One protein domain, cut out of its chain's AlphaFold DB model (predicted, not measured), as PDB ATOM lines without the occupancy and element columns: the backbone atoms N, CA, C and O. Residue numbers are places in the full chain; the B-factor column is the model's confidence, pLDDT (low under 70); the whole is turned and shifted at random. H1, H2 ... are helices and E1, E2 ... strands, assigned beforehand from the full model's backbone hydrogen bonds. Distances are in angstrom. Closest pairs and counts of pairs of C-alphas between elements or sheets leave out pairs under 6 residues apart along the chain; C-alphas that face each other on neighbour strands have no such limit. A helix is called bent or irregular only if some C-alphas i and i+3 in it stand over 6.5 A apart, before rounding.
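This is residues 356 to 375 and 399 to 501 of the 751 residues of an uncharacterized protein of Perkinsus sp. BL_2016 (UniProt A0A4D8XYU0). A twisted wall of six antiparallel strands has helices over one face: H1 covers the E1 end, and the long bent helix H2 runs from over E5 to over E3. Tiny H3 sits beside the start of H2, and a long loop, residues 463 to 479, joins E4 to E5. The 123 printed residues hold three named helices and six named strands, along the chain E1 E2 H1 H2 E3 E4 E5 H3 E6; the sheet's order is E1 E2 E3 E4 E5 E6. The class is mixed, helices and strands; the whole is compact, with a radius of gyration of the C-alphas of 14.0 A and spans of 42 by 34 by 21 A.

Start at edge strand E1, residues 356 to 362, a hairpin with E2, residues 365 to 371: N 358 and O 369 are 2.9 A apart. E3, residues 445 to 451, follows across the sheet, with N 449 and O 368 at 2.8 A. E3, E4, residues 457 to 462, and E5, residues 480 to 485, form a meander, each strand the antiparallel neighbour of the one before; look at N 450 and O 458, 2.8 A, and N 459 and O 483, 2.8 A. Edge strand E6, residues 495 to 500, has N 498 and O 482 at 2.8 A. H1, residues 399 to 410, lies over E1 and only just over E2, on which 3 of its C-alphas fall, at a height over the sheet of 9.7 A; the closest C-alphas of E1 and H1, Phe 362 and Asn 410, are 6.9 A apart. H2, residues 421 to 441, was assigned as one helix by its hydrogen bonds but is bent: C-alphas 430 and 433 are 6.6 A apart. Arm H2a, residues 421 to 430, is over E5 on the same face as H1, two layers, helices on one face of a sheet; arm H2b, residues 433 to 441, is on that face too, over E3. H2a only just touches H3, residues 487 to 490, with 3 pairs of C-alphas within 8 A, the closest Leu 421 and Val 489 at 5.8 A. Every O i to N i+4 pair is within hydrogen-bond range in H1, H2a and H2b; H3 is too short for one.

Find C-alpha 356 at (-110.879, 443.805, 0.960), where E1 begins its 19.6 A; E2 spans 20.0 A, E3 17.6 A, E4 17.0 A, E5 16.4 A and H1 16.0 A. H2a covers 14.4 A from C-alpha 421 at (-117.917, 470.537, -11.791), H2b 11.6 A and H3 5.4 A. E6 runs 15.7 A to C-alpha 500 at (-120.781, 465.571, 0.716).

The C-alphas farthest apart, Glu 375 and Gly 491, are 43.5 A apart. Residues 376 to 398 are not printed; C-alphas 375 and 399 are 17.3 A apart across the cut. The link E4 to E5 is long. In this model, pLDDT is under 70 for 45 residues, among them 356 to 375 and 438 to 445.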
ATOM      1  N   ARG A 356    -110.791 444.506   2.255       43.75
ATOM      2  CA  ARG A 356    -110.879 443.805   0.960       43.75
ATOM      3  C   ARG A 356    -111.437 444.749  -0.100       43.75
ATOM      4  O   ARG A 356    -112.519 445.307   0.081       43.75
ATOM      5  N   SER A 357    -110.723 444.900  -1.216       41.50
ATOM      6  CA  SER A 357    -111.168 445.688  -2.370       41.50
ATOM      7  C   SER A 357    -111.738 444.796  -3.473       41.50
ATOM      8  O   SER A 357    -111.102 443.816  -3.858       41.50
ATOM      9  N   TYR A 358    -112.879 445.176  -4.044       51.94
ATOM     10  CA  TYR A 358    -113.485 444.513  -5.202       51.94
ATOM     11  C   TYR A 358    -113.488 445.459  -6.393       51.94
ATOM     12  O   TYR A 358    -113.950 446.582  -6.250       51.94
ATOM     13  N   SER A 359    -113.016 445.024  -7.562       44.34
ATOM     14  CA  SER A 359    -113.028 445.827  -8.793       44.34
ATOM     15  C   SER A 359    -113.935 445.209  -9.854       44.34
ATOM     16  O   SER A 359    -113.795 444.026 -10.159       44.34
ATOM     17  N   SER A 360    -114.808 446.010 -10.465       47.56
ATOM     18  CA  SER A 360    -115.623 445.612 -11.620       47.56
ATOM     19  C   SER A 360    -115.400 446.585 -12.778       47.56
ATOM     20  O   SER A 360    -115.380 447.807 -12.590       47.56
ATOM     21  N   LYS A 361    -115.225 446.044 -13.990       44.75
ATOM     22  CA  LYS A 361    -115.291 446.825 -15.230       44.75
ATOM     23  C   LYS A 361    -116.753 446.947 -15.631       44.75
ATOM     24  O   LYS A 361    -117.432 445.942 -15.807       44.75
ATOM     25  N   PHE A 362    -117.209 448.170 -15.847       56.59
ATOM     26  CA  PHE A 362    -118.492 448.431 -16.488       56.59
ATOM     27  C   PHE A 362    -118.241 449.170 -17.802       56.59
ATOM     28  O   PHE A 362    -117.169 449.740 -18.008       56.59
ATOM     29  N   ASN A 363    -119.224 449.187 -18.705       47.81
ATOM     30  CA  ASN A 363    -119.088 449.731 -20.070       47.81
ATOM     31  C   ASN A 363    -118.641 451.211 -20.139       47.81
ATOM     32  O   ASN A 363    -118.461 451.749 -21.228       47.81
ATOM     33  N   LYS A 364    -118.501 451.887 -18.992       58.69
ATOM     34  CA  LYS A 364    -118.272 453.324 -18.855       58.69
ATOM     35  C   LYS A 364    -117.120 453.695 -17.888       58.69
ATOM     36  O   LYS A 364    -116.966 454.883 -17.603       58.69
ATOM     37  N   GLY A 365    -116.327 452.732 -17.393       60.84
ATOM     38  CA  GLY A 365    -115.173 452.973 -16.503       60.84
ATOM     39  C   GLY A 365    -114.786 451.776 -15.618       60.84
ATOM     40  O   GLY A 365    -115.304 450.670 -15.783       60.84
ATOM     41  N   VAL A 366    -113.871 452.000 -14.665       54.16
ATOM     42  CA  VAL A 366    -113.525 451.026 -13.609       54.16
ATOM     43  C   VAL A 366    -114.009 451.563 -12.271       54.16
ATOM     44  O   VAL A 366    -113.692 452.700 -11.919       54.16
ATOM     45  N   ALA A 367    -114.758 450.746 -11.531       65.06
ATOM     46  CA  ALA A 367    -115.123 451.033 -10.151       65.06
ATOM     47  C   ALA A 367    -114.496 449.994  -9.222       65.06
ATOM     48  O   ALA A 367    -114.481 448.803  -9.550       65.06
ATOM     49  N   SER A 368    -114.012 450.435  -8.063       68.44
ATOM     50  CA  SER A 368    -113.688 449.537  -6.960       68.44
ATOM     51  C   SER A 368    -114.400 449.928  -5.671       68.44
ATOM     52  O   SER A 368    -114.632 451.105  -5.409       68.44
ATOM     53  N   VAL A 369    -114.778 448.925  -4.883       67.06
ATOM     54  CA  VAL A 369    -115.490 449.076  -3.612       67.06
ATOM     55  C   VAL A 369    -114.657 448.455  -2.502       67.06
ATOM     56  O   VAL A 369    -114.195 447.320  -2.634       67.06
ATOM     57  N   GLU A 370    -114.472 449.199  -1.418       67.62
ATOM     58  CA  GLU A 370    -113.773 448.755  -0.214       67.62
ATOM     59  C   GLU A 370    -114.799 448.332   0.851       67.62
ATOM     60  O   GLU A 370    -115.708 449.100   1.178       67.62
ATOM     61  N   LEU A 371    -114.682 447.099   1.362       58.88
ATOM     62  CA  LEU A 371    -115.551 446.548   2.414       58.88
ATOM     63  C   LEU A 371    -114.756 446.318   3.707       58.88
ATOM     64  O   LEU A 371    -113.627 445.821   3.653       58.88
ATOM     65  N   SER A 372    -115.355 446.598   4.872       53.38
ATOM     66  CA  SER A 372    -114.773 446.183   6.161       53.38
ATOM     67  C   SER A 372    -115.132 444.733   6.505       53.38
ATOM     68  O   SER A 372    -116.293 444.344   6.374       53.38
ATOM     69  N   GLU A 373    -114.188 443.969   7.054       46.03
ATOM     70  CA  GLU A 373    -114.440 442.639   7.619       46.03
ATOM     71  C   GLU A 373    -115.148 442.736   8.988       46.03
ATOM     72  O   GLU A 373    -114.508 442.829  10.034       46.03
ATOM     73  N   ARG A 374    -116.485 442.703   9.013       45.94
ATOM     74  CA  ARG A 374    -117.233 442.220  10.188       45.94
ATOM     75  C   ARG A 374    -118.204 441.127   9.759       45.94
ATOM     76  O   ARG A 374    -118.956 441.304   8.805       45.94
ATOM     77  N   GLU A 375    -118.124 440.000  10.461       43.25
ATOM     78  CA  GLU A 375    -118.943 438.800  10.269       43.25
ATOM     79  C   GLU A 375    -120.431 439.072  10.569       43.25
ATOM     80  O   GLU A 375    -120.766 440.002  11.302       43.25
ATOM     81  N   SER A 399    -121.773 437.545  -5.362       60.50
ATOM     82  CA  SER A 399    -122.527 437.806  -6.592       60.50
ATOM     83  C   SER A 399    -123.623 438.849  -6.392       60.50
ATOM     84  O   SER A 399    -123.745 439.749  -7.209       60.50
ATOM     85  N   THR A 400    -124.353 438.823  -5.275       65.44
ATOM     86  CA  THR A 400    -125.447 439.769  -5.018       65.44
ATOM     87  C   THR A 400    -124.947 441.206  -4.849       65.44
ATOM     88  O   THR A 400    -125.540 442.129  -5.402       65.44
ATOM     89  N   VAL A 401    -123.832 441.421  -4.139       64.06
ATOM     90  CA  VAL A 401    -123.234 442.765  -4.002       64.06
ATOM     91  C   VAL A 401    -122.729 443.272  -5.356       64.06
ATOM     92  O   VAL A 401    -122.995 444.419  -5.722       64.06
ATOM     93  N   ALA A 402    -122.062 442.410  -6.129       63.09
ATOM     94  CA  ALA A 402    -121.605 442.739  -7.476       63.09
ATOM     95  C   ALA A 402    -122.773 443.049  -8.430       63.09
ATOM     96  O   ALA A 402    -122.683 444.002  -9.200       63.09
ATOM     97  N   ASP A 403    -123.884 442.317  -8.347       68.19
ATOM     98  CA  ASP A 403    -125.067 442.516  -9.189       68.19
ATOM     99  C   ASP A 403    -125.800 443.818  -8.860       68.19
ATOM    100  O   ASP A 403    -126.188 444.556  -9.768       68.19
ATOM    101  N   VAL A 404    -125.947 444.156  -7.575       65.69
ATOM    102  CA  VAL A 404    -126.560 445.427  -7.157       65.69
ATOM    103  C   VAL A 404    -125.663 446.608  -7.543       65.69
ATOM    104  O   VAL A 404    -126.168 447.621  -8.032       65.69
ATOM    105  N   LEU A 405    -124.338 446.481  -7.399       66.69
ATOM    106  CA  LEU A 405    -123.388 447.491  -7.874       66.69
ATOM    107  C   LEU A 405    -123.447 447.637  -9.395       66.69
ATOM    108  O   LEU A 405    -123.627 448.744  -9.886       66.69
ATOM    109  N   ASN A 406    -123.379 446.543 -10.152       70.12
ATOM    110  CA  ASN A 406    -123.452 446.585 -11.611       70.12
ATOM    111  C   ASN A 406    -124.785 447.182 -12.088       70.12
ATOM    112  O   ASN A 406    -124.795 448.002 -13.005       70.12
ATOM    113  N   LYS A 407    -125.913 446.838 -11.454       76.25
ATOM    114  CA  LYS A 407    -127.234 447.388 -11.793       76.25
ATOM    115  C   LYS A 407    -127.296 448.903 -11.577       76.25
ATOM    116  O   LYS A 407    -127.738 449.614 -12.475       76.25
ATOM    117  N   ASN A 408    -126.824 449.389 -10.430       71.94
ATOM    118  CA  ASN A 408    -126.898 450.809 -10.074       71.94
ATOM    119  C   ASN A 408    -125.807 451.665 -10.747       71.94
ATOM    120  O   ASN A 408    -126.046 452.823 -11.081       71.94
ATOM    121  N   LEU A 409    -124.619 451.111 -11.000       72.75
ATOM    122  CA  LEU A 409    -123.534 451.821 -11.686       72.75
ATOM    123  C   LEU A 409    -123.786 451.942 -13.195       72.75
ATOM    124  O   LEU A 409    -123.421 452.947 -13.801       72.75
ATOM    125  N   ASN A 410    -124.463 450.968 -13.815       74.94
ATOM    126  CA  ASN A 410    -124.788 451.033 -15.243       74.94
ATOM    127  C   ASN A 410    -125.801 452.143 -15.587       74.94
ATOM    128  O   ASN A 410    -125.765 452.665 -16.711       74.94
ATOM    129  N   SER A 411    -126.655 452.540 -14.634       75.19
ATOM    130  CA  SER A 411    -127.580 453.674 -14.781       75.19
ATOM    131  C   SER A 411    -126.911 455.048 -14.694       75.19
ATOM    132  O   SER A 411    -127.533 456.031 -15.087       75.19
ATOM    133  N   LEU A 412    -125.653 455.137 -14.249       73.31
ATOM    134  CA  LEU A 412    -124.955 456.419 -14.149       73.31
ATOM    135  C   LEU A 412    -124.506 456.940 -15.532       73.31
ATOM    136  O   LEU A 412    -124.240 456.147 -16.457       73.31
ATOM    137  N   PRO A 413    -124.397 458.272 -15.704       73.38
ATOM    138  CA  PRO A 413    -123.742 458.873 -16.863       73.38
ATOM    139  C   PRO A 413    -122.315 458.333 -17.034       73.38
ATOM    140  O   PRO A 413    -121.662 457.943 -16.067       73.38
ATOM    141  N   ALA A 414    -121.810 458.284 -18.270       74.81
ATOM    142  CA  ALA A 414    -120.451 457.800 -18.503       74.81
ATOM    143  C   ALA A 414    -119.424 458.749 -17.871       74.81
ATOM    144  O   ALA A 414    -119.486 459.953 -18.105       74.81
ATOM    145  N   LEU A 415    -118.447 458.230 -17.120       70.06
ATOM    146  CA  LEU A 415    -117.436 459.064 -16.448       70.06
ATOM    147  C   LEU A 415    -116.647 459.945 -17.428       70.06
ATOM    148  O   LEU A 415    -116.300 461.073 -17.098       70.06
ATOM    149  N   SER A 416    -116.445 459.475 -18.662       70.25
ATOM    150  CA  SER A 416    -115.821 460.239 -19.751       70.25
ATOM    151  C   SER A 416    -116.620 461.468 -20.200       70.25
ATOM    152  O   SER A 416    -116.114 462.266 -20.980       70.25
ATOM    153  N   THR A 417    -117.875 461.602 -19.765       75.94
ATOM    154  CA  THR A 417    -118.726 462.765 -20.064       75.94
ATOM    155  C   THR A 417    -118.692 463.819 -18.963       75.94
ATOM    156  O   THR A 417    -119.207 464.909 -19.180       75.94
ATOM    157  N   VAL A 418    -118.055 463.534 -17.818       80.31
ATOM    158  CA  VAL A 418    -117.890 464.495 -16.723       80.31
ATOM    159  C   VAL A 418    -116.757 465.455 -17.077       80.31
ATOM    160  O   VAL A 418    -115.577 465.171 -16.890       80.31
ATOM    161  N   SER A 419    -117.136 466.601 -17.621       84.88
ATOM    162  CA  SER A 419    -116.237 467.659 -18.085       84.88
ATOM    163  C   SER A 419    -116.332 468.935 -17.254       84.88
ATOM    164  O   SER A 419    -115.485 469.819 -17.361       84.88
ATOM    165  N   LYS A 420    -117.369 469.050 -16.418       88.06
ATOM    166  CA  LYS A 420    -117.632 470.228 -15.585       88.06
ATOM    167  C   LYS A 420    -117.931 469.834 -14.147       88.06
ATOM    168  O   LYS A 420    -118.502 468.780 -13.878       88.06
ATOM    169  N   LEU A 421    -117.636 470.742 -13.215       83.25
ATOM    170  CA  LEU A 421    -117.917 470.537 -11.791       83.25
ATOM    171  C   LEU A 421    -119.405 470.250 -11.531       83.25
ATOM    172  O   LEU A 421    -119.724 469.406 -10.706       83.25
ATOM    173  N   SER A 422    -120.322 470.886 -12.264       86.56
ATOM    174  CA  SER A 422    -121.766 470.634 -12.139       86.56
ATOM    175  C   SER A 422    -122.164 469.195 -12.487       86.56
ATOM    176  O   SER A 422    -123.075 468.647 -11.874       86.56
ATOM    177  N   GLU A 423    -121.481 468.575 -13.450       88.44
ATOM    178  CA  GLU A 423    -121.716 467.183 -13.856       88.44
ATOM    179  C   GLU A 423    -121.153 466.219 -12.805       88.44
ATOM    180  O   GLU A 423    -121.816 465.247 -12.450       88.44
ATOM    181  N   LEU A 424    -119.983 466.536 -12.234       84.25
ATOM    182  CA  LEU A 424    -119.409 465.790 -11.112       84.25
ATOM    183  C   LEU A 424    -120.322 465.842  -9.880       84.25
ATOM    184  O   LEU A 424    -120.565 464.821  -9.245       84.25
ATOM    185  N   VAL A 425    -120.868 467.017  -9.563       86.56
ATOM    186  CA  VAL A 425    -121.832 467.184  -8.466       86.56
ATOM    187  C   VAL A 425    -123.098 466.365  -8.721       86.56
ATOM    188  O   VAL A 425    -123.584 465.715  -7.801       86.56
ATOM    189  N   SER A 426    -123.614 466.341  -9.954       87.00
ATOM    190  CA  SER A 426    -124.768 465.500 -10.306       87.00
ATOM    191  C   SER A 426    -124.469 464.012 -10.118       87.00
ATOM    192  O   SER A 426    -125.265 463.301  -9.518       87.00
ATOM    193  N   LEU A 427    -123.294 463.553 -10.558       85.69
ATOM    194  CA  LEU A 427    -122.867 462.165 -10.381       85.69
ATOM    195  C   LEU A 427    -122.771 461.778  -8.897       85.69
ATOM    196  O   LEU A 427    -123.178 460.688  -8.503       85.69
ATOM    197  N   VAL A 428    -122.244 462.674  -8.060       86.56
ATOM    198  CA  VAL A 428    -122.120 462.456  -6.611       86.56
ATOM    199  C   VAL A 428    -123.491 462.422  -5.935       86.56
ATOM    200  O   VAL A 428    -123.687 461.616  -5.027       86.56
ATOM    201  N   LYS A 429    -124.453 463.223  -6.410       87.38
ATOM    202  CA  LYS A 429    -125.856 463.169  -5.966       87.38
ATOM    203  C   LYS A 429    -126.519 461.833  -6.248       87.38
ATOM    204  O   LYS A 429    -127.246 461.338  -5.394       87.38
ATOM    205  N   ASP A 430    -126.225 461.233  -7.393       84.31
ATOM    206  CA  ASP A 430    -126.759 459.918  -7.741       84.31
ATOM    207  C   ASP A 430    -126.059 458.795  -6.953       84.31
ATOM    208  O   ASP A 430    -126.684 457.803  -6.576       84.31
ATOM    209  N   LEU A 431    -124.763 458.957  -6.658       81.25
ATOM    210  CA  LEU A 431    -123.953 457.966  -5.946       81.25
ATOM    211  C   LEU A 431    -124.169 457.950  -4.432       81.25
ATOM    212  O   LEU A 431    -124.192 456.870  -3.841       81.25
ATOM    213  N   ALA A 432    -124.313 459.107  -3.785       81.50
ATOM    214  CA  ALA A 432    -124.372 459.189  -2.325       81.50
ATOM    215  C   ALA A 432    -125.513 458.353  -1.703       81.50
ATOM    216  O   ALA A 432    -125.225 457.615  -0.760       81.50
ATOM    217  N   PRO A 433    -126.755 458.337  -2.237       78.75
ATOM    218  CA  PRO A 433    -127.824 457.469  -1.735       78.75
ATOM    219  C   PRO A 433    -127.522 455.976  -1.903       78.75
ATOM    220  O   PRO A 433    -127.917 455.167  -1.066       78.75
ATOM    221  N   ILE A 434    -126.799 455.601  -2.964       76.50
ATOM    222  CA  ILE A 434    -126.375 454.215  -3.193       76.50
ATOM    223  C   ILE A 434    -125.376 453.816  -2.104       76.50
ATOM    224  O   ILE A 434    -125.590 452.817  -1.419       76.50
ATOM    225  N   VAL A 435    -124.330 454.623  -1.887       75.44
ATOM    226  CA  VAL A 435    -123.325 454.366  -0.839       75.44
ATOM    227  C   VAL A 435    -123.970 454.363   0.543       75.44
ATOM    228  O   VAL A 435    -123.692 453.472   1.342       75.44
ATOM    229  N   ALA A 436    -124.879 455.301   0.814       74.94
ATOM    230  CA  ALA A 436    -125.638 455.368   2.055       74.94
ATOM    231  C   ALA A 436    -126.450 454.094   2.306       74.94
ATOM    232  O   ALA A 436    -126.322 453.501   3.375       74.94
ATOM    233  N   ASN A 437    -127.228 453.633   1.322       72.31
ATOM    234  CA  ASN A 437    -128.019 452.410   1.451       72.31
ATOM    235  C   ASN A 437    -127.139 451.184   1.709       72.31
ATOM    236  O   ASN A 437    -127.478 450.356   2.552       72.31
ATOM    237  N   PHE A 438    -125.986 451.076   1.044       68.62
ATOM    238  CA  PHE A 438    -125.045 449.990   1.322       68.62
ATOM    239  C   PHE A 438    -124.438 450.086   2.725       68.62
ATOM    240  O   PHE A 438    -124.379 449.082   3.429       68.62
ATOM    241  N   THR A 439    -124.052 451.290   3.147       66.25
ATOM    242  CA  THR A 439    -123.415 451.532   4.449       66.25
ATOM    243  C   THR A 439    -124.374 451.271   5.614       66.25
ATOM    244  O   THR A 439    -123.957 450.715   6.626       66.25
ATOM    245  N   TYR A 440    -125.654 451.642   5.478       61.44
ATOM    246  CA  TYR A 440    -126.652 451.531   6.548       61.44
ATOM    247  C   TYR A 440    -127.376 450.181   6.607       61.44
ATOM    248  O   TYR A 440    -127.747 449.761   7.700       61.44
ATOM    249  N   VAL A 441    -127.595 449.509   5.471       56.31
ATOM    250  CA  VAL A 441    -128.438 448.297   5.420       56.31
ATOM    251  C   VAL A 441    -127.616 447.001   5.433       56.31
ATOM    252  O   VAL A 441    -128.080 446.012   5.986       56.31
ATOM    253  N   ASN A 442    -126.395 446.983   4.874       51.94
ATOM    254  CA  ASN A 442    -125.721 445.725   4.497       51.94
ATOM    255  C   ASN A 442    -124.269 445.546   5.001       51.94
ATOM    256  O   ASN A 442    -123.597 444.605   4.582       51.94
ATOM    257  N   GLY A 443    -123.768 446.401   5.900       58.44
ATOM    258  CA  GLY A 443    -122.360 446.372   6.336       58.44
ATOM    259  C   GLY A 443    -121.436 447.196   5.421       58.44
ATOM    260  O   GLY A 443    -121.775 447.476   4.271       58.44
ATOM    261  N   PRO A 444    -120.299 447.703   5.934       64.94
ATOM    262  CA  PRO A 444    -119.859 449.049   5.597       64.94
ATOM    263  C   PRO A 444    -118.997 449.054   4.337       64.94
ATOM    264  O   PRO A 444    -117.822 448.678   4.343       64.94
ATOM    265  N   VAL A 445    -119.589 449.552   3.256       66.44
ATOM    266  CA  VAL A 445    -118.818 450.136   2.162       66.44
ATOM    267  C   VAL A 445    -118.109 451.369   2.721       66.44
ATOM    268  O   VAL A 445    -118.752 452.354   3.073       66.44
ATOM    269  N   THR A 446    -116.786 451.311   2.847       74.25
ATOM    270  CA  THR A 446    -115.993 452.414   3.416       74.25
ATOM    271  C   THR A 446    -115.619 453.438   2.351       74.25
ATOM    272  O   THR A 446    -115.520 454.637   2.636       74.25
ATOM    273  N   ALA A 447    -115.457 452.977   1.109       80.50
ATOM    274  CA  ALA A 447    -115.134 453.804  -0.036       80.50
ATOM    275  C   ALA A 447    -115.630 453.184  -1.345       80.50
ATOM    276  O   ALA A 447    -115.634 451.962  -1.517       80.50
ATOM    277  N   ILE A 448    -115.982 454.049  -2.297       82.62
ATOM    278  CA  ILE A 448    -116.076 453.685  -3.710       82.62
ATOM    279  C   ILE A 448    -115.106 454.549  -4.506       82.62
ATOM    280  O   ILE A 448    -115.091 455.771  -4.361       82.62
ATOM    281  N   HIS A 449    -114.299 453.911  -5.345       85.19
ATOM    282  CA  HIS A 449    -113.337 454.556  -6.226       85.19
ATOM    283  C   HIS A 449    -113.765 454.390  -7.677       85.19
ATOM    284  O   HIS A 449    -114.233 453.325  -8.073       85.19
ATOM    285  N   PHE A 450    -113.553 455.427  -8.477       84.00
ATOM    286  CA  PHE A 450    -113.881 455.465  -9.892       84.00
ATOM    287  C   PHE A 450    -112.718 456.069 -10.671       84.00
ATOM    288  O   PHE A 450    -112.213 457.136 -10.319       84.00
ATOM    289  N   GLY A 451    -112.317 455.394 -11.745       79.19
ATOM    290  CA  GLY A 451    -111.334 455.895 -12.703       79.19
ATOM    291  C   GLY A 451    -111.946 456.026 -14.094       79.19
ATOM    292  O   GLY A 451    -112.626 455.109 -14.568       79.19
ATOM    293  N   ALA A 452    -111.696 457.154 -14.754       77.88
ATOM    294  CA  ALA A 452    -112.013 457.353 -16.163       77.88
ATOM    295  C   ALA A 452    -110.788 457.057 -17.045       77.88
ATOM    296  O   ALA A 452    -109.647 457.278 -16.643       77.88
ATOM    297  N   ASN A 453    -111.015 456.634 -18.295       72.62
ATOM    298  CA  ASN A 453    -109.935 456.404 -19.271       72.62
ATOM    299  C   ASN A 453    -109.136 457.679 -19.604       72.62
ATOM    300  O   ASN A 453    -108.024 457.592 -20.111       72.62
ATOM    301  N   SER A 454    -109.696 458.859 -19.314       75.50
ATOM    302  CA  SER A 454    -109.029 460.163 -19.400       75.50
ATOM    303  C   SER A 454    -107.952 460.376 -18.328       75.50
ATOM    304  O   SER A 454    -107.238 461.375 -18.381       75.50
ATOM    305  N   GLY A 455    -107.831 459.463 -17.358       76.69
ATOM    306  CA  GLY A 455    -106.936 459.606 -16.214       76.69
ATOM    307  C   GLY A 455    -107.539 460.386 -15.042       76.69
ATOM    308  O   GLY A 455    -106.835 460.688 -14.083       76.69
ATOM    309  N   ASP A 456    -108.831 460.712 -15.102       83.12
ATOM    310  CA  ASP A 456    -109.534 461.331 -13.981       83.12
ATOM    311  C   ASP A 456    -109.855 460.284 -12.902       83.12
ATOM    312  O   ASP A 456    -110.294 459.172 -13.210       83.12
ATOM    313  N   TYR A 457    -109.660 460.654 -11.637       89.19
ATOM    314  CA  TYR A 457    -109.885 459.809 -10.467       89.19
ATOM    315  C   TYR A 457    -110.878 460.452  -9.498       89.19
ATOM    316  O   TYR A 457    -110.763 461.635  -9.169       89.19
ATOM    317  N   TYR A 458    -111.805 459.645  -8.987       88.06
ATOM    318  CA  TYR A 458    -112.791 460.044  -7.991       88.06
ATOM    319  C   TYR A 458    -112.894 458.978  -6.896       88.06
ATOM    320  O   TYR A 458    -112.924 457.787  -7.187       88.06
ATOM    321  N   SER A 459    -112.986 459.377  -5.631       90.44
ATOM    322  CA  SER A 459    -113.248 458.472  -4.512       90.44
ATOM    323  C   SER A 459    -114.241 459.093  -3.547       90.44
ATOM    324  O   SER A 459    -114.002 460.180  -3.035       90.44
ATOM    325  N   LEU A 460    -115.353 458.408  -3.303       89.88
ATOM    326  CA  LEU A 460    -116.363 458.806  -2.331       89.88
ATOM    327  C   LEU A 460    -116.218 457.916  -1.093       89.88
ATOM    328  O   LEU A 460    -116.406 456.704  -1.186       89.88
ATOM    329  N   ARG A 461    -115.848 458.505   0.046       87.94
ATOM    330  CA  ARG A 461    -115.587 457.795   1.310       87.94
ATOM    331  C   ARG A 461    -116.631 458.139   2.358       87.94
ATOM    332  O   ARG A 461    -117.009 459.300   2.455       87.94
ATOM    333  N   ALA A 462    -117.069 457.165   3.152       85.38
ATOM    334  CA  ALA A 462    -117.981 457.410   4.269       85.38
ATOM    335  C   ALA A 462    -117.245 458.062   5.453       85.38
ATOM    336  O   ALA A 462    -116.188 457.594   5.872       85.38
ATOM    337  N   CYS A 463    -117.823 459.127   6.011       83.31
ATOM    338  CA  CYS A 463    -117.264 459.858   7.152       83.31
ATOM    339  C   CYS A 463    -117.563 459.199   8.506       83.31
ATOM    340  O   CYS A 463    -116.851 459.429   9.482       83.31
ATOM    341  N   TYR A 464    -118.598 458.358   8.568       70.25
ATOM    342  CA  TYR A 464    -118.970 457.589   9.754       70.25
ATOM    343  C   TYR A 464    -118.226 456.247   9.772       70.25
ATOM    344  O   TYR A 464    -118.769 455.210   9.398       70.25
ATOM    345  N   LEU A 465    -116.968 456.255  10.216       59.19
ATOM    346  CA  LEU A 465    -116.307 455.037  10.686       59.19
ATOM    347  C   LEU A 465    -116.297 455.052  12.224       59.19
ATOM    348  O   LEU A 465    -115.971 456.083  12.809       59.19
ATOM    349  N   PRO A 466    -116.655 453.944  12.905       47.25
ATOM    350  CA  PRO A 466    -116.787 453.885  14.369       47.25
ATOM    351  C   PRO A 466    -115.467 454.047  15.148       47.25
ATOM    352  O   PRO A 466    -115.466 453.995  16.376       47.25
ATOM    353  N   GLU A 467    -114.345 454.273  14.468       49.22
ATOM    354  CA  GLU A 467    -113.061 454.593  15.084       49.22
ATOM    355  C   GLU A 467    -112.767 456.079  14.870       49.22
ATOM    356  O   GLU A 467    -112.843 456.555  13.744       49.22
ATOM    357  N   ASN A 468    -112.417 456.800  15.941       44.09
ATOM    358  CA  ASN A 468    -112.212 458.257  16.058       44.09
ATOM    359  C   ASN A 468    -111.151 458.906  15.118       44.09
ATOM    360  O   ASN A 468    -110.435 459.822  15.529       44.09
ATOM    361  N   ARG A 469    -111.000 458.473  13.864       54.78
ATOM    362  CA  ARG A 469    -110.119 459.089  12.867       54.78
ATOM    363  C   ARG A 469    -110.909 460.133  12.085       54.78
ATOM    364  O   ARG A 469    -111.715 459.800  11.223       54.78
ATOM    365  N   VAL A 470    -110.667 461.407  12.381       54.47
ATOM    366  CA  VAL A 470    -111.193 462.522  11.582       54.47
ATOM    367  C   VAL A 470    -110.551 462.448  10.192       54.47
ATOM    368  O   VAL A 470    -109.366 462.734  10.046       54.47
ATOM    369  N   GLN A 471    -111.307 462.020   9.179       66.38
ATOM    370  CA  GLN A 471    -110.858 462.079   7.786       66.38
ATOM    371  C   GLN A 471    -110.943 463.524   7.268       66.38
ATOM    372  O   GLN A 471    -111.840 464.281   7.644       66.38
ATOM    373  N   ALA A 472    -110.011 463.917   6.398       65.19
ATOM    374  CA  ALA A 472    -110.078 465.212   5.725       65.19
ATOM    375  C   ALA A 472    -111.369 465.304   4.887       65.19
ATOM    376  O   ALA A 472    -111.694 464.375   4.149       65.19
ATOM    377  N   GLY A 473    -112.111 466.409   5.016       68.25
ATOM    378  CA  GLY A 473    -113.414 466.601   4.365       68.25
ATOM    379  C   GLY A 473    -114.612 465.984   5.100       68.25
ATOM    380  O   GLY A 473    -115.719 466.034   4.571       68.25
ATOM    381  N   CYS A 474    -114.404 465.413   6.294       79.12
ATOM    382  CA  CYS A 474    -115.456 464.862   7.161       79.12
ATOM    383  C   CYS A 474    -115.802 465.763   8.359       79.12
ATOM    384  O   CYS A 474    -116.246 465.301   9.409       79.12
ATOM    385  N   ASP A 475    -115.577 467.063   8.222       71.12
ATOM    386  CA  ASP A 475    -115.923 468.092   9.187       71.12
ATOM    387  C   ASP A 475    -117.407 468.510   9.078       71.12
ATOM    388  O   ASP A 475    -117.907 468.889   8.020       71.12
ATOM    389  N   GLY A 476    -118.137 468.453  10.200       71.56
ATOM    390  CA  GLY A 476    -119.526 468.925  10.303       71.56
ATOM    391  C   GLY A 476    -120.598 467.906   9.883       71.56
ATOM    392  O   GLY A 476    -120.608 466.778  10.359       71.56
ATOM    393  N   VAL A 477    -121.546 468.342   9.040       67.69
ATOM    394  CA  VAL A 477    -122.727 467.584   8.548       67.69
ATOM    395  C   VAL A 477    -122.429 466.680   7.339       67.69
ATOM    396  O   VAL A 477    -123.348 466.155   6.705       67.69
ATOM    397  N   ALA A 478    -121.156 466.521   6.977       76.31
ATOM    398  CA  ALA A 478    -120.748 465.674   5.866       76.31
ATOM    399  C   ALA A 478    -120.890 464.191   6.241       76.31
ATOM    400  O   ALA A 478    -120.331 463.724   7.231       76.31
ATOM    401  N   TYR A 479    -121.641 463.451   5.429       80.69
ATOM    402  CA  TYR A 479    -121.763 461.996   5.552       80.69
ATOM    403  C   TYR A 479    -120.707 461.280   4.713       80.69
ATOM    404  O   TYR A 479    -120.308 460.165   5.052       80.69
ATOM    405  N   PHE A 480    -120.224 461.937   3.657       87.75
ATOM    406  CA  PHE A 480    -119.169 461.435   2.794       87.75
ATOM    407  C   PHE A 480    -118.138 462.525   2.483       87.75
ATOM    408  O   PHE A 480    -118.437 463.716   2.544       87.75
ATOM    409  N   ALA A 481    -116.936 462.113   2.093       88.81
ATOM    410  CA  ALA A 481    -115.907 462.974   1.521       88.81
ATOM    411  C   ALA A 481    -115.586 462.503   0.097       88.81
ATOM    412  O   ALA A 481    -115.267 461.331  -0.123       88.81
ATOM    413  N   LEU A 482    -115.681 463.412  -0.874       91.88
ATOM    414  CA  LEU A 482    -115.316 463.181  -2.269       91.88
ATOM    415  C   LEU A 482    -113.892 463.669  -2.528       91.88
ATOM    416  O   LEU A 482    -113.619 464.861  -2.473       91.88
ATOM    417  N   TYR A 483    -113.018 462.754  -2.910       91.69
ATOM    418  CA  TYR A 483    -111.654 462.993  -3.353       91.69
ATOM    419  C   TYR A 483    -111.641 462.957  -4.881       91.69
ATOM    420  O   TYR A 483    -111.862 461.899  -5.462       91.69
ATOM    421  N   ALA A 484    -111.420 464.086  -5.547       88.81
ATOM    422  CA  ALA A 484    -111.456 464.191  -7.003       88.81
ATOM    423  C   ALA A 484    -110.147 464.775  -7.543       88.81
ATOM    424  O   ALA A 484    -109.796 465.906  -7.218       88.81
ATOM    425  N   ALA A 485    -109.448 464.026  -8.391       88.69
ATOM    426  CA  ALA A 485    -108.296 464.491  -9.156       88.69
ATOM    427  C   ALA A 485    -108.645 464.375 -10.640       88.69
ATOM    428  O   ALA A 485    -108.658 463.281 -11.200       88.69
ATOM    429  N   SER A 486    -108.994 465.499 -11.269       87.38
ATOM    430  CA  SER A 486    -109.456 465.500 -12.657       87.38
ATOM    431  C   SER A 486    -108.888 466.665 -13.452       87.38
ATOM    432  O   SER A 486    -109.129 467.833 -13.141       87.38
ATOM    433  N   LYS A 487    -108.166 466.344 -14.529       83.06
ATOM    434  CA  LYS A 487    -107.701 467.348 -15.490       83.06
ATOM    435  C   LYS A 487    -108.860 467.842 -16.349       83.06
ATOM    436  O   LYS A 487    -108.887 469.016 -16.700       83.06
ATOM    437  N   THR A 488    -109.831 466.977 -16.635       85.31
ATOM    438  CA  THR A 488    -111.010 467.330 -17.433       85.31
ATOM    439  C   THR A 488    -111.914 468.322 -16.696       85.31
ATOM    440  O   THR A 488    -112.345 469.303 -17.290       85.31
ATOM    441  N   VAL A 489    -112.151 468.117 -15.394       84.56
ATOM    442  CA  VAL A 489    -113.054 468.952 -14.583       84.56
ATOM    443  C   VAL A 489    -112.364 470.200 -14.023       84.56
ATOM    444  O   VAL A 489    -112.994 471.257 -13.957       84.56
ATOM    445  N   PHE A 490    -111.095 470.104 -13.606       85.88
ATOM    446  CA  PHE A 490    -110.394 471.194 -12.906       85.88
ATOM    447  C   PHE A 490    -109.273 471.862 -13.715       85.88
ATOM    448  O   PHE A 490    -108.753 472.892 -13.293       85.88
ATOM    449  N   GLY A 491    -108.884 471.301 -14.863       85.31
ATOM    450  CA  GLY A 491    -107.814 471.817 -15.727       85.31
ATOM    451  C   GLY A 491    -106.386 471.531 -15.242       85.31
ATOM    452  O   GLY A 491    -105.461 471.536 -16.054       85.31
ATOM    453  N   ASP A 492    -106.198 471.245 -13.951       80.00
ATOM    454  CA  ASP A 492    -104.888 471.112 -13.296       80.00
ATOM    455  C   ASP A 492    -104.537 469.670 -12.872       80.00
ATOM    456  O   ASP A 492    -103.364 469.370 -12.658       80.00
ATOM    457  N   GLY A 493    -105.524 468.766 -12.788       79.00
ATOM    458  CA  GLY A 493    -105.329 467.388 -12.320       79.00
ATOM    459  C   GLY A 493    -105.015 467.278 -10.823       79.00
ATOM    460  O   GLY A 493    -104.660 466.198 -10.359       79.00
ATOM    461  N   LEU A 494    -105.139 468.371 -10.065       80.81
ATOM    462  CA  LEU A 494    -104.862 468.381  -8.634       80.81
ATOM    463  C   LEU A 494    -105.987 467.688  -7.862       80.81
ATOM    464  O   LEU A 494    -107.165 467.806  -8.206       80.81
ATOM    465  N   LEU A 495    -105.614 466.990  -6.787       86.69
ATOM    466  CA  LEU A 495    -106.566 466.370  -5.873       86.69
ATOM    467  C   LEU A 495    -107.317 467.448  -5.082       86.69
ATOM    468  O   LEU A 495    -106.713 468.279  -4.405       86.69
ATOM    469  N   ARG A 496    -108.645 467.392  -5.133       87.38
ATOM    470  CA  ARG A 496    -109.561 468.249  -4.379       87.38
ATOM    471  C   ARG A 496    -110.450 467.381  -3.503       87.38
ATOM    472  O   ARG A 496    -110.875 466.311  -3.930       87.38
ATOM    473  N   ILE A 497    -110.716 467.838  -2.283       88.88
ATOM    474  CA  ILE A 497    -111.560 467.127  -1.320       88.88
ATOM    475  C   ILE A 497    -112.821 467.957  -1.107       88.88
ATOM    476  O   ILE A 497    -112.718 469.138  -0.787       88.88
ATOM    477  N   PHE A 498    -113.994 467.355  -1.283       87.19
ATOM    478  CA  PHE A 498    -115.281 468.008  -1.085       87.19
ATOM    479  C   PHE A 498    -116.097 467.277  -0.010       87.19
ATOM    480  O   PHE A 498    -116.252 466.058  -0.110       87.19
ATOM    481  N   PRO A 499    -116.666 467.980   0.983       87.12
ATOM    482  CA  PRO A 499    -117.636 467.405   1.900       87.12
ATOM    483  C   PRO A 499    -118.944 467.158   1.150       87.12
ATOM    484  O   PRO A 499    -119.411 468.013   0.392       87.12
ATOM    485  N   VAL A 500    -119.552 466.003   1.381       85.81
ATOM    486  CA  VAL A 500    -120.781 465.571   0.716       85.81
ATOM    487  C   VAL A 500    -121.809 465.193   1.779       85.81
ATOM    488  O   VAL A 500    -121.545 464.393   2.681       85.81
ATOM    489  N   THR A 501    -122.996 465.790   1.708       85.31
ATOM    490  CA  THR A 501    -124.101 465.465   2.621       85.31
ATOM    491  C   THR A 501    -124.699 464.093   2.300       85.31
ATOM    492  O   THR A 501    -124.412 463.497   1.263       85.31
TER     493      THR A 501